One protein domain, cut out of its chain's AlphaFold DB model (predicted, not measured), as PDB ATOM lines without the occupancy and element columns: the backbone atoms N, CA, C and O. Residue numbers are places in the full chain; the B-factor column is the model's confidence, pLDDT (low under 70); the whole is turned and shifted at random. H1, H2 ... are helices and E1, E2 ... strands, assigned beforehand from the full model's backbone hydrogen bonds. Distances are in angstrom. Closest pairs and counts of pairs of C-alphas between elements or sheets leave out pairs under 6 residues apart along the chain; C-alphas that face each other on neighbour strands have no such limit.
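Overview. This is residues 61 to 136 of the 136 residues of the protein "F-box domain-containing protein" of Caenorhabditis remanei (UniProt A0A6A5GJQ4). What would one see first? One twisted sheet of four strands forms a wall, with E1 at one edge and E2 at the other, and two short unnamed stretches, residues 85 to 86 and 134 to 135, pair along E2 and widen the wall there. The small helix H1 sits off to the E2 side of the wall and only grazes it. What are the counts and the size? The printed part has 76 residues, with one named helix and four named strands in the order E1, H1, E2, E3, E4, and is mostly strand; the sheet's order is E1, E4, E3, E2, all antiparallel. The whole is compact, with a radius of gyration of the C-alphas of 12.2 A, and spans 36 by 25 by 23 A.

Along the chain. Where does the first element lie? E1 is residues 62 to 66, from C-alpha 62 at (154.199, 197.995, 159.329), and is 13.2 A long. What comes after it? H1 is residues 73 to 80, 11.1 A long, with C-alpha 73 at (144.288, 181.411, 171.117). Where are the longer strands? E2 is residues 93 to 100, 21.5 A; E3 is residues 103 to 113, 26.3 A; and E4 is residues 117 to 124, 21.0 A, ending with C-alpha 124 at (165.099, 191.540, 159.660).

Arrangement. How are the strands joined? E1 and E4 are antiparallel at 166 degrees, with N 63 and O 120 2.8 A apart, within hydrogen-bond range. E3 and E4 form a hairpin at 160 degrees, with N 109 and O 121 at 2.7 A, and E2 and E3 form another at 155 degrees, with N 96 and O 110 at 2.9 A. E2, E3 and E4 make a meander, each strand the antiparallel neighbour of the one before. What else pairs with E2? Residues 85 to 86 pair antiparallel with residues 94 to 95 of E2, and residues 134 to 135 pair parallel with its residues 97 to 98. Where does H1 stand? H1 is only just on the sheet, with 5 pairs of C-alphas within 10 A, and only grazes it with its residues 73 to 80. In H1, 3 of 4 O i to N i+4 pairs are within hydrogen-bond range.

Size, cuts and confidence. How far does it reach? The C-alphas of Asn 68 and Tyr 102, the two farthest apart, are 36.0 A apart. Is the backbone whole? The printed part has no cut; the link from H1 to E2, of 12 residues, is long, and residues 125 to 136 hold no named element. Where is confidence low? The mean pLDDT of the printed part is 81.5, and residues 68 to 77, 88 to 91 and 115 are under 70.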
ATOM      1  N   ASN A  61     155.894 198.447 155.353       84.94
ATOM      2  CA  ASN A  61     156.789 198.335 156.504       84.94
ATOM      3  C   ASN A  61     156.058 197.766 157.726       84.94
ATOM      4  O   ASN A  61     156.459 196.752 158.288       84.94
ATOM      5  N   ARG A  62     154.953 198.400 158.138       87.88
ATOM      6  CA  ARG A  62     154.199 197.995 159.329       87.88
ATOM      7  C   ARG A  62     152.729 198.392 159.223       87.88
ATOM      8  O   ARG A  62     152.408 199.487 158.766       87.88
ATOM      9  N   CYS A  63     151.845 197.542 159.730       83.56
ATOM     10  CA  CYS A  63     150.438 197.837 159.973       83.56
ATOM     11  C   CYS A  63     150.032 197.344 161.365       83.56
ATOM     12  O   CYS A  63     150.381 196.237 161.758       83.56
ATOM     13  N   MET A  64     149.275 198.150 162.110       83.25
ATOM     14  CA  MET A  64     148.787 197.787 163.440       83.25
ATOM     15  C   MET A  64     147.278 197.978 163.517       83.25
ATOM     16  O   MET A  64     146.787 199.099 163.405       83.25
ATOM     17  N   ILE A  65     146.566 196.885 163.761       78.94
ATOM     18  CA  ILE A  65     145.122 196.833 163.950       78.94
ATOM     19  C   ILE A  65     144.858 196.743 165.450       78.94
ATOM     20  O   ILE A  65     145.236 195.767 166.089       78.94
ATOM     21  N   ARG A  66     144.216 197.761 166.024       77.81
ATOM     22  CA  ARG A  66     143.784 197.740 167.428       77.81
ATOM     23  C   ARG A  66     142.370 197.190 167.530       77.81
ATOM     24  O   ARG A  66     141.515 197.544 166.721       77.81
ATOM     25  N   TYR A  67     142.129 196.374 168.542       71.81
ATOM     26  CA  TYR A  67     140.815 195.821 168.849       71.81
ATOM     27  C   TYR A  67     140.580 195.869 170.362       71.81
ATOM     28  O   TYR A  67     141.532 195.944 171.134       71.81
ATOM     29  N   ASN A  68     139.310 195.890 170.769       67.62
ATOM     30  CA  ASN A  68     138.893 196.084 172.167       67.62
ATOM     31  C   ASN A  68     138.364 194.796 172.827       67.62
ATOM     32  O   ASN A  68     137.751 194.833 173.886       67.62
ATOM     33  N   GLU A  69     138.538 193.661 172.159       67.62
ATOM     34  CA  GLU A  69     138.090 192.341 172.616       67.62
ATOM     35  C   GLU A  69     139.297 191.446 172.894       67.62
ATOM     36  O   GLU A  69     140.431 191.861 172.688       67.62
ATOM     37  N   THR A  70     139.083 190.222 173.375       65.81
ATOM     38  CA  THR A  70     140.166 189.235 173.492       65.81
ATOM     39  C   THR A  70     140.146 188.327 172.269       65.81
ATOM     40  O   THR A  70     139.095 187.820 171.894       65.81
ATOM     41  N   ILE A  71     141.297 188.134 171.618       65.62
ATOM     42  CA  ILE A  71     141.423 187.122 170.561       65.62
ATOM     43  C   ILE A  71     141.697 185.782 171.238       65.62
ATOM     44  O   ILE A  71     142.678 185.661 171.980       65.62
ATOM     45  N   SER A  72     140.840 184.789 170.983       66.06
ATOM     46  CA  SER A  72     141.059 183.429 171.471       66.06
ATOM     47  C   SER A  72     142.252 182.785 170.766       66.06
ATOM     48  O   SER A  72     142.385 182.826 169.543       66.06
ATOM     49  N   LEU A  73     143.113 182.158 171.562       59.09
ATOM     50  CA  LEU A  73     144.288 181.411 171.117       59.09
ATOM     51  C   LEU A  73     143.946 180.178 170.271       59.09
ATOM     52  O   LEU A  73     144.688 179.838 169.349       59.09
ATOM     53  N   SER A  74     142.832 179.514 170.590       62.62
ATOM     54  CA  SER A  74     142.353 178.341 169.848       62.62
ATOM     55  C   SER A  74     142.186 178.652 168.364       62.62
ATOM     56  O   SER A  74     142.537 177.847 167.503       62.62
ATOM     57  N   ASP A  75     141.706 179.859 168.076       66.38
ATOM     58  CA  ASP A  75     141.287 180.257 166.739       66.38
ATOM     59  C   ASP A  75     142.484 180.631 165.859       66.38
ATOM     60  O   ASP A  75     142.389 180.578 164.635       66.38
ATOM     61  N   THR A  76     143.620 181.006 166.459       65.38
ATOM     62  CA  THR A  76     144.839 181.382 165.730       65.38
ATOM     63  C   THR A  76     145.759 180.191 165.496       65.38
ATOM     64  O   THR A  76     146.190 179.986 164.361       65.38
ATOM     65  N   VAL A  77     146.000 179.348 166.509       69.38
ATOM     66  CA  VAL A  77     146.790 178.112 166.341       69.38
ATOM     67  C   VAL A  77     146.109 177.172 165.347       69.38
ATOM     68  O   VAL A  77     146.773 176.633 164.464       69.38
ATOM     69  N   GLY A  78     144.778 177.042 165.414       72.44
ATOM     70  CA  GLY A  78     144.015 176.247 164.450       72.44
ATOM     71  C   GLY A  78     144.112 176.758 163.007       72.44
ATOM     72  O   GLY A  78     144.030 175.962 162.078       72.44
ATOM     73  N   LYS A  79     144.324 178.066 162.799       78.06
ATOM     74  CA  LYS A  79     144.448 178.662 161.456       78.06
ATOM     75  C   LYS A  79     145.828 178.488 160.835       78.06
ATOM     76  O   LYS A  79     145.912 178.272 159.632       78.06
ATOM     77  N   PHE A  80     146.890 178.627 161.628       79.25
ATOM     78  CA  PHE A  80     148.264 178.568 161.117       79.25
ATOM     79  C   PHE A  80     148.897 177.181 161.241       79.25
ATOM     80  O   PHE A  80     149.907 176.923 160.597       79.25
ATOM     81  N   GLY A  81     148.335 176.293 162.067       81.12
ATOM     82  CA  GLY A  81     148.849 174.935 162.277       81.12
ATOM     83  C   GLY A  81     150.197 174.872 163.004       81.12
ATOM     84  O   GLY A  81     150.745 173.788 163.180       81.12
ATOM     85  N   VAL A  82     150.729 176.018 163.441       85.62
ATOM     86  CA  VAL A  82     152.043 176.158 164.075       85.62
ATOM     87  C   VAL A  82     151.908 176.998 165.344       85.62
ATOM     88  O   VAL A  82     151.206 178.015 165.360       85.62
ATOM     89  N   GLN A  83     152.585 176.569 166.412       85.81
ATOM     90  CA  GLN A  83     152.620 177.305 167.676       85.81
ATOM     91  C   GLN A  83     153.363 178.640 167.507       85.81
ATOM     92  O   GLN A  83     154.399 178.675 166.837       85.81
ATOM     93  N   PRO A  84     152.862 179.739 168.094       88.56
ATOM     94  CA  PRO A  84     153.573 181.008 168.073       88.56
ATOM     95  C   PRO A  84     154.863 180.932 168.883       88.56
ATOM     96  O   PRO A  84     154.955 180.213 169.878       88.56
ATOM     97  N   TYR A  85     155.816 181.781 168.519       89.44
ATOM     98  CA  TYR A  85     156.877 182.165 169.433       89.44
ATOM     99  C   TYR A  85     156.304 183.102 170.505       89.44
ATOM    100  O   TYR A  85     155.712 184.142 170.196       89.44
ATOM    101  N   GLU A  86     156.477 182.729 171.771       86.31
ATOM    102  CA  GLU A  86     156.130 183.560 172.921       86.31
ATOM    103  C   GLU A  86     157.423 184.058 173.569       86.31
ATOM    104  O   GLU A  86     158.224 183.274 174.076       86.31
ATOM    105  N   SER A  87     157.644 185.373 173.539       74.31
ATOM    106  CA  SER A  87     158.797 185.959 174.220       74.31
ATOM    107  C   SER A  87     158.531 186.021 175.724       74.31
ATOM    108  O   SER A  87     157.468 186.467 176.168       74.31
ATOM    109  N   GLU A  88     159.524 185.633 176.527       69.19
ATOM    110  CA  GLU A  88     159.442 185.703 177.992       69.19
ATOM    111  C   GLU A  88     159.169 187.130 178.495       69.19
ATOM    112  O   GLU A  88     158.555 187.329 179.544       69.19
ATOM    113  N   TRP A  89     159.606 188.136 177.732       66.81
ATOM    114  CA  TRP A  89     159.524 189.549 178.104       66.81
ATOM    115  C   TRP A  89     158.219 190.193 177.629       66.81
ATOM    116  O   TRP A  89     157.795 191.221 178.155       66.81
ATOM    117  N   ALA A  90     157.542 189.569 176.666       66.81
ATOM    118  CA  ALA A  90     156.274 190.007 176.114       66.81
ATOM    119  C   ALA A  90     155.223 188.903 176.293       66.81
ATOM    120  O   ALA A  90     154.627 188.457 175.320       66.81
ATOM    121  N   ARG A  91     154.944 188.518 177.552       61.09
ATOM    122  CA  ARG A  91     154.041 187.415 177.994       61.09
ATOM    123  C   ARG A  91     152.586 187.475 177.482       61.09
ATOM    124  O   ARG A  91     151.716 186.747 177.943       61.09
ATOM    125  N   SER A  92     152.270 188.410 176.597       73.62
ATOM    126  CA  SER A  92     150.958 188.613 175.976       73.62
ATOM    127  C   SER A  92     151.027 188.755 174.452       73.62
ATOM    128  O   SER A  92     149.976 188.803 173.817       73.62
ATOM    129  N   SER A  93     152.236 188.824 173.883       81.50
ATOM    130  CA  SER A  93     152.538 188.907 172.455       81.50
ATOM    131  C   SER A  93     152.873 187.516 171.931       81.50
ATOM    132  O   SER A  93     153.657 186.782 172.530       81.50
ATOM    133  N   ARG A  94     152.246 187.165 170.814       85.00
ATOM    134  CA  ARG A  94     152.420 185.885 170.134       85.00
ATOM    135  C   ARG A  94     152.852 186.153 168.723       85.00
ATOM    136  O   ARG A  94     152.161 186.871 168.001       85.00
ATOM    137  N   GLN A  95     154.003 185.612 168.370       89.38
ATOM    138  CA  GLN A  95     154.719 186.019 167.180       89.38
ATOM    139  C   GLN A  95     154.812 184.851 166.208       89.38
ATOM    140  O   GLN A  95     155.301 183.776 166.550       89.38
ATOM    141  N   TRP A  96     154.343 185.084 164.990       91.56
ATOM    142  CA  TRP A  96     154.564 184.211 163.846       91.56
ATOM    143  C   TRP A  96     155.437 184.940 162.838       91.56
ATOM    144  O   TRP A  96     155.305 186.152 162.652       91.56
ATOM    145  N   PHE A  97     156.312 184.191 162.181       91.62
ATOM    146  CA  PHE A  97     157.248 184.719 161.204       91.62
ATOM    147  C   PHE A  97     157.029 183.988 159.886       91.62
ATOM    148  O   PHE A  97     157.066 182.760 159.835       91.62
ATOM    149  N   PHE A  98     156.774 184.755 158.833       90.19
ATOM    150  CA  PHE A  98     156.520 184.247 157.496       90.19
ATOM    151  C   PHE A  98     157.664 184.651 156.570       90.19
ATOM    152  O   PHE A  98     158.100 185.809 156.573       90.19
ATOM    153  N   CYS A  99     158.133 183.706 155.765       89.00
ATOM    154  CA  CYS A  99     159.087 183.961 154.702       89.00
ATOM    155  C   CYS A  99     158.456 184.885 153.655       89.00
ATOM    156  O   CYS A  99     157.290 184.734 153.288       89.00
ATOM    157  N   ILE A 100     159.232 185.848 153.161       85.56
ATOM    158  CA  ILE A 100     158.820 186.665 152.022       85.56
ATOM    159  C   ILE A 100     159.401 186.006 150.766       85.56
ATOM    160  O   ILE A 100     160.614 185.801 150.694       85.56
ATOM    161  N   PRO A 101     158.577 185.653 149.763       82.00
ATOM    162  CA  PRO A 101     159.086 185.058 148.538       82.00
ATOM    163  C   PRO A 101     160.160 185.939 147.900       82.00
ATOM    164  O   PRO A 101     159.954 187.139 147.719       82.00
ATOM    165  N   TYR A 102     161.284 185.324 147.533       83.25
ATOM    166  CA  TYR A 102     162.422 185.977 146.875       83.25
ATOM    167  C   TYR A 102     163.183 187.016 147.726       83.25
ATOM    168  O   TYR A 102     164.105 187.644 147.208       83.25
ATOM    169  N   ASP A 103     162.863 187.169 149.016       83.69
ATOM    170  CA  ASP A 103     163.583 188.038 149.952       83.69
ATOM    171  C   ASP A 103     163.983 187.258 151.211       83.69
ATOM    172  O   ASP A 103     163.174 187.003 152.099       83.69
ATOM    173  N   ASN A 104     165.267 186.907 151.297       84.81
ATOM    174  CA  ASN A 104     165.835 186.205 152.454       84.81
ATOM    175  C   ASN A 104     166.359 187.168 153.532       84.81
ATOM    176  O   ASN A 104     166.889 186.730 154.552       84.81
ATOM    177  N   THR A 105     166.285 188.479 153.296       89.31
ATOM    178  CA  THR A 105     166.787 189.501 154.223       89.31
ATOM    179  C   THR A 105     165.706 189.973 155.188       89.31
ATOM    180  O   THR A 105     166.017 190.482 156.269       89.31
ATOM    181  N   LYS A 106     164.438 189.793 154.811       90.56
ATOM    182  CA  LYS A 106     163.272 190.206 155.582       90.56
ATOM    183  C   LYS A 106     162.298 189.059 155.786       90.56
ATOM    184  O   LYS A 106     162.149 188.174 154.953       90.56
ATOM    185  N   VAL A 107     161.578 189.137 156.894       91.88
ATOM    186  CA  VAL A 107     160.436 188.273 157.190       91.88
ATOM    187  C   VAL A 107     159.219 189.128 157.483       91.88
ATOM    188  O   VAL A 107     159.335 190.257 157.966       91.88
ATOM    189  N   LEU A 108     158.033 188.594 157.222       90.56
ATOM    190  CA  LEU A 108     156.802 189.192 157.704       90.56
ATOM    191  C   LEU A 108     156.517 188.647 159.106       90.56
ATOM    192  O   LEU A 108     156.200 187.476 159.280       90.56
ATOM    193  N   LYS A 109     156.604 189.511 160.111       91.19
ATOM    194  CA  LYS A 109     156.229 189.221 161.491       91.19
ATOM    195  C   LYS A 109     154.765 189.577 161.724       91.19
ATOM    196  O   LYS A 109     154.355 190.724 161.528       91.19
ATOM    197  N   LEU A 110     153.999 188.603 162.199       89.69
ATOM    198  CA  LEU A 110     152.662 188.774 162.749       89.69
ATOM    199  C   LEU A 110     152.741 188.677 164.271       89.69
ATOM    200  O   LEU A 110     153.006 187.613 164.816       89.69
ATOM    201  N   ASP A 111     152.480 189.784 164.947       88.19
ATOM    202  CA  ASP A 111     152.452 189.886 166.400       88.19
ATOM    203  C   ASP A 111     151.008 190.102 166.868       88.19
ATOM    204  O   ASP A 111     150.400 191.147 166.620       88.19
ATOM    205  N   VAL A 112     150.446 189.086 167.518       84.75
ATOM    206  CA  VAL A 112     149.096 189.108 168.082       84.75
ATOM    207  C   VAL A 112     149.198 189.285 169.589       84.75
ATOM    208  O   VAL A 112     149.604 188.374 170.315       84.75
ATOM    209  N   ASN A 113     148.776 190.448 170.077       81.19
ATOM    210  CA  ASN A 113     148.682 190.730 171.497       81.19
ATOM    211  C   ASN A 113     147.256 190.504 171.993       81.19
ATOM    212  O   ASN A 113     146.373 191.285 171.655       81.19
ATOM    213  N   ASN A 114     147.042 189.519 172.868       70.12
ATOM    214  CA  ASN A 114     145.708 189.095 173.332       70.12
ATOM    215  C   ASN A 114     144.791 190.187 173.909       70.12
ATOM    216  O   ASN A 114     143.599 189.922 174.052       70.12
ATOM    217  N   ARG A 115     145.307 191.372 174.250       67.75
ATOM    218  CA  ARG A 115     144.536 192.433 174.906       67.75
ATOM    219  C   ARG A 115     144.364 193.701 174.079       67.75
ATOM    220  O   ARG A 115     143.564 194.534 174.486       67.75
ATOM    221  N   THR A 116     145.130 193.918 173.002       76.25
ATOM    222  CA  THR A 116     145.221 195.287 172.450       76.25
ATOM    223  C   THR A 116     145.442 195.433 170.944       76.25
ATOM    224  O   THR A 116     144.998 196.445 170.388       76.25
ATOM    225  N   PHE A 117     146.129 194.507 170.262       81.44
ATOM    226  CA  PHE A 117     146.441 194.696 168.839       81.44
ATOM    227  C   PHE A 117     146.865 193.429 168.086       81.44
ATOM    228  O   PHE A 117     147.387 192.479 168.658       81.44
ATOM    229  N   ILE A 118     146.694 193.478 166.763       84.81
ATOM    230  CA  ILE A 118     147.383 192.649 165.771       84.81
ATOM    231  C   ILE A 118     148.350 193.560 165.018       84.81
ATOM    232  O   ILE A 118     147.943 194.604 164.505       84.81
ATOM    233  N   LYS A 119     149.622 193.187 164.925       86.50
ATOM    234  CA  LYS A 119     150.645 193.954 164.218       86.50
ATOM    235  C   LYS A 119     151.295 193.097 163.140       86.50
ATOM    236  O   LYS A 119     151.848 192.048 163.435       86.50
ATOM    237  N   TYR A 120     151.261 193.589 161.912       88.50
ATOM    238  CA  TYR A 120     152.037 193.085 160.787       88.50
ATOM    239  C   TYR A 120     153.253 193.987 160.615       88.50
ATOM    240  O   TYR A 120     153.118 195.212 160.617       88.50
ATOM    241  N   GLU A 121     154.437 193.416 160.474       90.50
ATOM    242  CA  GLU A 121     155.686 194.161 160.358       90.50
ATOM    243  C   GLU A 121     156.680 193.398 159.493       90.50
ATOM    244  O   GLU A 121     156.788 192.186 159.627       90.50
ATOM    245  N   ARG A 122     157.430 194.095 158.641       89.94
ATOM    246  CA  ARG A 122     158.636 193.518 158.051       89.94
ATOM    247  C   ARG A 122     159.780 193.652 159.033       89.94
ATOM    248  O   ARG A 122     160.142 194.762 159.412       89.94
ATOM    249  N   ASP A 123     160.334 192.518 159.421       90.38
ATOM    250  CA  ASP A 123     161.462 192.448 160.335       90.38
ATOM    251  C   ASP A 123     162.701 191.924 159.617       90.38
ATOM    252  O   ASP A 123     162.596 191.327 158.541       90.38
ATOM    253  N   SER A 124     163.884 192.169 160.176       90.81
ATOM    254  CA  SER A 124     165.099 191.540 159.660       90.81
ATOM    255  C   SER A 124     165.019 190.032 159.866       90.81
ATOM    256  O   SER A 124     164.688 189.576 160.958       90.81
ATOM    257  N   ALA A 125     165.380 189.243 158.855       90.12
ATOM    258  CA  ALA A 125     165.501 187.796 159.024       90.12
ATOM    259  C   ALA A 125     166.545 187.432 160.101       90.12
ATOM    260  O   ALA A 125     166.398 186.427 160.787       90.12
ATOM    261  N   ALA A 126     167.557 188.286 160.295       91.06
ATOM    262  CA  ALA A 126     168.566 188.130 161.343       91.06
ATOM    263  C   ALA A 126     168.029 188.376 162.767       91.06
ATOM    264  O   ALA A 126     168.634 187.906 163.725       91.06
ATOM    265  N   ASP A 127     166.904 189.086 162.902       90.38
ATOM    266  CA  ASP A 127     166.285 189.402 164.196       90.38
ATOM    267  C   ASP A 127     165.250 188.341 164.614       90.38
ATOM    268  O   ASP A 127     164.650 188.432 165.688       90.38
ATOM    269  N   VAL A 128     165.028 187.315 163.779       90.44
ATOM    270  CA  VAL A 128     164.119 186.209 164.093       90.44
ATOM    271  C   VAL A 128     164.733 185.345 165.198       90.44
ATOM    272  O   VAL A 128     165.844 184.835 165.034       90.44
ATOM    273  N   PRO A 129     164.025 185.130 166.321       89.88
ATOM    274  CA  PRO A 129     164.509 184.265 167.388       89.88
ATOM    275  C   PRO A 129     164.775 182.846 166.880       89.88
ATOM    276  O   PRO A 129     163.938 182.270 166.191       89.88
ATOM    277  N   TYR A 130     165.889 182.237 167.292       87.69
ATOM    278  CA  TYR A 130     166.263 180.880 166.861       87.69
ATOM    279  C   TYR A 130     165.192 179.814 167.167       87.69
ATOM    280  O   TYR A 130     165.040 178.848 166.429       87.69
ATOM    281  N   ALA A 131     164.433 179.990 168.253       88.44
ATOM    282  CA  ALA A 131     163.354 179.082 168.641       88.44
ATOM    283  C   ALA A 131     162.040 179.304 167.863       88.44
ATOM    284  O   ALA A 131     161.078 178.562 168.068       88.44
ATOM    285  N   ALA A 132     161.957 180.339 167.022       87.94
ATOM    286  CA  ALA A 132     160.763 180.635 166.247       87.94
ATOM    287  C   ALA A 132     160.690 179.768 164.984       87.94
ATOM    288  O   ALA A 132     161.688 179.523 164.308       87.94
ATOM    289  N   VAL A 133     159.479 179.333 164.640       88.94
ATOM    290  CA  VAL A 133     159.225 178.591 163.402       88.94
ATOM    291  C   VAL A 133     158.961 179.577 162.265       88.94
ATOM    292  O   VAL A 133     158.116 180.465 162.397       88.94
ATOM    293  N   LEU A 134     159.665 179.396 161.145       88.25
ATOM    294  CA  LEU A 134     159.411 180.114 159.897       88.25
ATOM    295  C   LEU A 134     158.341 179.391 159.075       88.25
ATOM    296  O   LEU A 134     158.443 178.191 158.820       88.25
ATOM    297  N   ILE A 135     157.318 180.136 158.663       87.69
ATOM    298  CA  ILE A 135     156.209 179.654 157.836       87.69
ATOM    299  C   ILE A 135     156.436 180.120 156.393       87.69
ATOM    300  O   ILE A 135     156.734 181.293 156.173       87.69
ATOM    301  N   ASN A 136     156.288 179.220 155.420       82.06
ATOM    302  CA  ASN A 136     156.382 179.539 153.988       82.06
ATOM    303  C   ASN A 136     155.041 179.974 153.387       82.06
ATOM    304  O   ASN A 136     153.993 179.471 153.851       82.06
TER     305      ASN A 136